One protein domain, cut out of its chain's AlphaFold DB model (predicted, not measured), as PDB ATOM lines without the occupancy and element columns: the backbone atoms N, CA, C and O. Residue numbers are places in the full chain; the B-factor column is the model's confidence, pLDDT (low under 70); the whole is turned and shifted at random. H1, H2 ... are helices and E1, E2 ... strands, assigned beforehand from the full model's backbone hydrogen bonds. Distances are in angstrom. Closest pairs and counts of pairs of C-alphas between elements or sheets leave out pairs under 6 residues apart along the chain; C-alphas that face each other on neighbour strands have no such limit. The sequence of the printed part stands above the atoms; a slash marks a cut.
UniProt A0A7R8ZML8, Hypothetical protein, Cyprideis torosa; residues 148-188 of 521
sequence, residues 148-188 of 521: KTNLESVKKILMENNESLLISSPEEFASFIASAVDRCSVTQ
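Overview. This is residues 148 to 188 of the 521 residues of the protein "Hypothetical protein" of Cyprideis torosa (UniProt A0A7R8ZML8). The chain makes one elongated, flattened loop: the longest helix, H3, runs along one long side, and H1 followed by the short H2 runs along the other, with residues 166 to 169 turning the chain back at one end. H1 and H3 pack on each other obliquely near the other end, where residues 148 to 149 and the short strand E1 bring the two ends of the printed part together. The printed part has 41 residues with three named helices and one named strand, in the order H1, H2, H3, E1, and its class is mostly helix. It is only just compact, close to loose, with a radius of gyration of the C-alphas of 10.5 A. The C-alphas span 34 by 17 by 9 A, an outline that is only just flat.

Arrangement. H3, residues 170 to 183, touches H1, residues 151 to 160, with residues 177 to 181 alone. The closest C-alphas of the two are those of Val 154 and Ala 180, 5.9 A apart. Their lines stand at a steep tilt of 49 degrees, and they run opposite ways. H2, residues 162 to 165, is close to H3 but not clearly touching it, and the closest C-alphas, those of Leu 165 and Phe 173, are 6.4 A apart. H1 and H2 meet only through their link. E1, residues 185 to 187, meets H3 only through their link and is apart from H1 and H2. E1 pairs with no named strand, but residues 148 to 149 pair with its residues 185 to 186, antiparallel. In H1 and H3 every O i to N i+4 pair is within hydrogen-bond range, while H2 is too short for such a pair and has its 1 O i to N i+3 pair within range.

Along the chain. H3 measures 19.7 A from C-alpha 170 at (100.261, 105.915, 84.405) to C-alpha 183 at (119.086, 104.113, 78.858). H1 begins at C-alpha 151, at (119.354, 97.324, 87.596), and is 14.1 A long from first to last C-alpha. H2 has four residues and measures 5.1 A. E1 measures 6.4 A and ends at C-alpha 187, at (125.226, 96.147, 75.212).

Size, cuts and confidence. The two C-alphas farthest apart are those of Ile 167 and Gln 188, at 34.5 A. The C-alphas of Lys 148 and Gln 188, the first and last printed, are 6.4 A apart. The printed part has no cut, and the links H1 to H2, H2 to H3 and H3 to E1 are tight. The mean pLDDT of the printed part is 90.7, and no printed residue is under 70.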
ATOM      1  N   LYS A 148     122.324  93.808  78.766       85.00
ATOM      2  CA  LYS A 148     122.056  93.539  80.180       85.00
ATOM      3  C   LYS A 148     121.761  94.874  80.837       85.00
ATOM      4  O   LYS A 148     122.683  95.637  81.120       85.00
ATOM      5  N   THR A 149     120.484  95.124  81.094       91.00
ATOM      6  CA  THR A 149     120.020  96.250  81.903       91.00
ATOM      7  C   THR A 149     120.747  96.265  83.244       91.00
ATOM      8  O   THR A 149     120.738  95.273  83.981       91.00
ATOM      9  N   ASN A 150     121.418  97.375  83.554       93.88
ATOM     10  CA  ASN A 150     122.036  97.557  84.857       93.88
ATOM     11  C   ASN A 150     120.968  98.011  85.859       93.88
ATOM     12  O   ASN A 150     120.611  99.187  85.889       93.88
ATOM     13  N   LEU A 151     120.454  97.074  86.658       93.50
ATOM     14  CA  LEU A 151     119.354  97.324  87.596       93.50
ATOM     15  C   LEU A 151     119.676  98.435  88.607       93.50
ATOM     16  O   LEU A 151     118.794  99.229  88.911       93.50
ATOM     17  N   GLU A 152     120.931  98.563  89.049       95.19
ATOM     18  CA  GLU A 152     121.342  99.660  89.941       95.19
ATOM     19  C   GLU A 152     121.292 101.027  89.241       95.19
ATOM     20  O   GLU A 152     120.934 102.026  89.858       95.19
ATOM     21  N   SER A 153     121.588 101.090  87.936       95.56
ATOM     22  CA  SER A 153     121.429 102.325  87.158       95.56
ATOM     23  C   SER A 153     119.955 102.662  86.922       95.56
ATOM     24  O   SER A 153     119.596 103.828  87.041       95.56
ATOM     25  N   VAL A 154     119.093 101.668  86.659       95.50
ATOM     26  CA  VAL A 154     117.638 101.896  86.544       95.50
ATOM     27  C   VAL A 154     117.087 102.402  87.872       95.50
ATOM     28  O   VAL A 154     116.429 103.436  87.902       95.50
ATOM     29  N   LYS A 155     117.413 101.721  88.978       95.69
ATOM     30  CA  LYS A 155     117.029 102.127  90.333       95.69
ATOM     31  C   LYS A 155     117.490 103.552  90.637       95.69
ATOM     32  O   LYS A 155     116.697 104.335  91.146       95.69
ATOM     33  N   LYS A 156     118.730 103.902  90.280       96.69
ATOM     34  CA  LYS A 156     119.245 105.264  90.438       96.69
ATOM     35  C   LYS A 156     118.405 106.287  89.655       96.69
ATOM     36  O   LYS A 156     117.950 107.243  90.268       96.69
ATOM     37  N   ILE A 157     118.133 106.061  88.364       96.00
ATOM     38  CA  ILE A 157     117.299 106.975  87.555       96.00
ATOM     39  C   ILE A 157     115.885 107.112  88.138       96.00
ATOM     40  O   ILE A 157     115.371 108.225  88.212       96.00
ATOM     41  N   LEU A 158     115.261 106.013  88.578       94.75
ATOM     42  CA  LEU A 158     113.935 106.052  89.206       94.75
ATOM     43  C   LEU A 158     113.944 106.880  90.499       94.75
ATOM     44  O   LEU A 158     113.078 107.727  90.681       94.75
ATOM     45  N   MET A 159     114.950 106.696  91.362       95.19
ATOM     46  CA  MET A 159     115.080 107.466  92.606       95.19
ATOM     47  C   MET A 159     115.385 108.952  92.352       95.19
ATOM     48  O   MET A 159     114.820 109.801  93.030       95.19
ATOM     49  N   GLU A 160     116.212 109.282  91.353       96.00
ATOM     50  CA  GLU A 160     116.538 110.671  90.975       96.00
ATOM     51  C   GLU A 160     115.359 111.443  90.351       96.00
ATOM     52  O   GLU A 160     115.431 112.663  90.250       96.00
ATOM     53  N   ASN A 161     114.285 110.762  89.930       94.00
ATOM     54  CA  ASN A 161     113.104 111.381  89.307       94.00
ATOM     55  C   ASN A 161     111.812 111.136  90.119       94.00
ATOM     56  O   ASN A 161     110.721 111.450  89.648       94.00
ATOM     57  N   ASN A 162     111.911 110.570  91.327       91.81
ATOM     58  CA  ASN A 162     110.763 110.049  92.077       91.81
ATOM     59  C   ASN A 162     109.682 111.109  92.364       91.81
ATOM     60  O   ASN A 162     108.495 110.821  92.249       91.81
ATOM     61  N   GLU A 163     110.082 112.345  92.671       88.44
ATOM     62  CA  GLU A 163     109.160 113.467  92.915       88.44
ATOM     63  C   GLU A 163     108.385 113.880  91.652       88.44
ATOM     64  O   GLU A 163     107.203 114.202  91.730       88.44
ATOM     65  N   SER A 164     109.012 113.805  90.473       84.19
ATOM     66  CA  SER A 164     108.361 114.077  89.183       84.19
ATOM     67  C   SER A 164     107.387 112.963  88.782       84.19
ATOM     68  O   SER A 164     106.341 113.217  88.184       84.19
ATOM     69  N   LEU A 165     107.723 111.717  89.129       81.69
ATOM     70  CA  LEU A 165     106.946 110.529  88.775       81.69
ATOM     71  C   LEU A 165     105.644 110.399  89.580       81.69
ATOM     72  O   LEU A 165     104.693 109.811  89.076       81.69
ATOM     73  N   LEU A 166     105.566 110.996  90.776       85.56
ATOM     74  CA  LEU A 166     104.348 111.048  91.602       85.56
ATOM     75  C   LEU A 166     103.218 111.915  91.012       85.56
ATOM     76  O   LEU A 166     102.088 111.835  91.483       85.56
ATOM     77  N   ILE A 167     103.519 112.744  90.006       83.31
ATOM     78  CA  ILE A 167     102.569 113.664  89.349       83.31
ATOM     79  C   ILE A 167     102.259 113.206  87.903       83.31
ATOM     80  O   ILE A 167     101.353 113.726  87.260       83.31
ATOM     81  N   SER A 168     103.001 112.220  87.387       86.94
ATOM     82  CA  SER A 168     102.875 111.718  86.010       86.94
ATOM     83  C   SER A 168     101.637 110.832  85.826       86.94
ATOM     84  O   SER A 168     101.229 110.122  86.747       86.94
ATOM     85  N   SER A 169     101.086 110.780  84.611       95.06
ATOM     86  CA  SER A 169     100.059 109.789  84.269       95.06
ATOM     87  C   SER A 169     100.627 108.354  84.297       95.06
ATOM     88  O   SER A 169     101.836 108.157  84.120       95.06
ATOM     89  N   PRO A 170      99.793 107.305  84.454       90.56
ATOM     90  CA  PRO A 170     100.261 105.915  84.405       90.56
ATOM     91  C   PRO A 170     100.962 105.539  83.087       90.56
ATOM     92  O   PRO A 170     101.831 104.663  83.067       90.56
ATOM     93  N   GLU A 171     100.604 106.207  81.989       86.06
ATOM     94  CA  GLU A 171     101.171 106.004  80.654       86.06
ATOM     95  C   GLU A 171     102.529 106.702  80.508       86.06
ATOM     96  O   GLU A 171     103.494 106.100  80.028       86.06
ATOM     97  N   GLU A 172     102.642 107.937  81.006       90.38
ATOM     98  CA  GLU A 172     103.906 108.672  81.112       90.38
ATOM     99  C   GLU A 172     104.899 107.924  82.008       90.38
ATOM    100  O   GLU A 172     106.061 107.751  81.637       90.38
ATOM    101  N   PHE A 173     104.433 107.390  83.140       90.94
ATOM    102  CA  PHE A 173     105.226 106.571  84.056       90.94
ATOM    103  C   PHE A 173     105.723 105.274  83.394       90.94
ATOM    104  O   PHE A 173     106.906 104.931  83.495       90.94
ATOM    105  N   ALA A 174     104.863 104.570  82.648       87.75
ATOM    106  CA  ALA A 174     105.253 103.379  81.890       87.75
ATOM    107  C   ALA A 174     106.277 103.703  80.782       87.75
ATOM    108  O   ALA A 174     107.273 102.987  80.624       87.75
ATOM    109  N   SER A 175     106.076 104.809  80.061       88.50
ATOM    110  CA  SER A 175     107.004 105.327  79.047       88.50
ATOM    111  C   SER A 175     108.357 105.721  79.658       88.50
ATOM    112  O   SER A 175     109.418 105.356  79.138       88.50
ATOM    113  N   PHE A 176     108.347 106.373  80.825       94.50
ATOM    114  CA  PHE A 176     109.553 106.719  81.573       94.50
ATOM    115  C   PHE A 176     110.327 105.474  82.017       94.50
ATOM    116  O   PHE A 176     111.544 105.424  81.825       94.50
ATOM    117  N   ILE A 177     109.650 104.449  82.551       93.94
ATOM    118  CA  ILE A 177     110.281 103.173  82.925       93.94
ATOM    119  C   ILE A 177     110.928 102.510  81.708       93.94
ATOM    120  O   ILE A 177     112.092 102.115  81.792       93.94
ATOM    121  N   ALA A 178     110.230 102.424  80.570       90.94
ATOM    122  CA  ALA A 178     110.796 101.864  79.342       90.94
ATOM    123  C   ALA A 178     112.053 102.640  78.902       90.94
ATOM    124  O   ALA A 178     113.114 102.050  78.688       90.94
ATOM    125  N   SER A 179     111.973 103.973  78.889       92.69
ATOM    126  CA  SER A 179     113.088 104.878  78.592       92.69
ATOM    127  C   SER A 179     114.265 104.741  79.571       92.69
ATOM    128  O   SER A 179     115.423 104.811  79.160       92.69
ATOM    129  N   ALA A 180     114.015 104.540  80.868       94.81
ATOM    130  CA  ALA A 180     115.057 104.315  81.871       94.81
ATOM    131  C   ALA A 180     115.721 102.938  81.701       94.81
ATOM    132  O   ALA A 180     116.949 102.829  81.739       94.81
ATOM    133  N   VAL A 181     114.929 101.894  81.439       94.19
ATOM    134  CA  VAL A 181     115.419 100.542  81.140       94.19
ATOM    135  C   VAL A 181     116.296 100.546  79.891       94.19
ATOM    136  O   VAL A 181     117.391  99.985  79.943       94.19
ATOM    137  N   ASP A 182     115.897 101.209  78.803       88.75
ATOM    138  CA  ASP A 182     116.723 101.301  77.592       88.75
ATOM    139  C   ASP A 182     117.992 102.144  77.806       88.75
ATOM    140  O   ASP A 182     119.084 101.698  77.443       88.75
ATOM    141  N   ARG A 183     117.907 103.297  78.492       92.75
ATOM    142  CA  ARG A 183     119.086 104.113  78.858       92.75
ATOM    143  C   ARG A 183     120.102 103.341  79.711       92.75
ATOM    144  O   ARG A 183     121.304 103.552  79.572       92.75
ATOM    145  N   CYS A 184     119.652 102.419  80.561       93.69
ATOM    146  CA  CYS A 184     120.518 101.564  81.383       93.69
ATOM    147  C   CYS A 184     120.867 100.205  80.747       93.69
ATOM    148  O   CYS A 184     121.511  99.368  81.392       93.69
ATOM    149  N   SER A 185     120.452  99.950  79.505       88.38
ATOM    150  CA  SER A 185     120.624  98.663  78.826       88.38
ATOM    151  C   SER A 185     121.963  98.557  78.101       88.38
ATOM    152  O   SER A 185     122.067  98.653  76.880       88.38
ATOM    153  N   VAL A 186     123.012  98.291  78.883       88.12
ATOM    154  CA  VAL A 186     124.383  98.129  78.385       88.12
ATOM    155  C   VAL A 186     124.481  96.919  77.450       88.12
ATOM    156  O   VAL A 186     124.316  95.769  77.869       88.12
ATOM    157  N   THR A 187     124.818  97.173  76.183       80.94
ATOM    158  CA  THR A 187     125.226  96.147  75.212       80.94
ATOM    159  C   THR A 187     126.369  95.318  75.786       80.94
ATOM    160  O   THR A 187     127.488  95.814  75.961       80.94
ATOM    161  N   GLN A 188     126.123  94.034  76.060       76.31
ATOM    162  CA  GLN A 188     127.205  93.151  76.469       76.31
ATOM    163  C   GLN A 188     128.119  92.909  75.271       76.31
ATOM    164  O   GLN A 188     127.761  92.180  74.346       76.31
TER     165      GLN A 188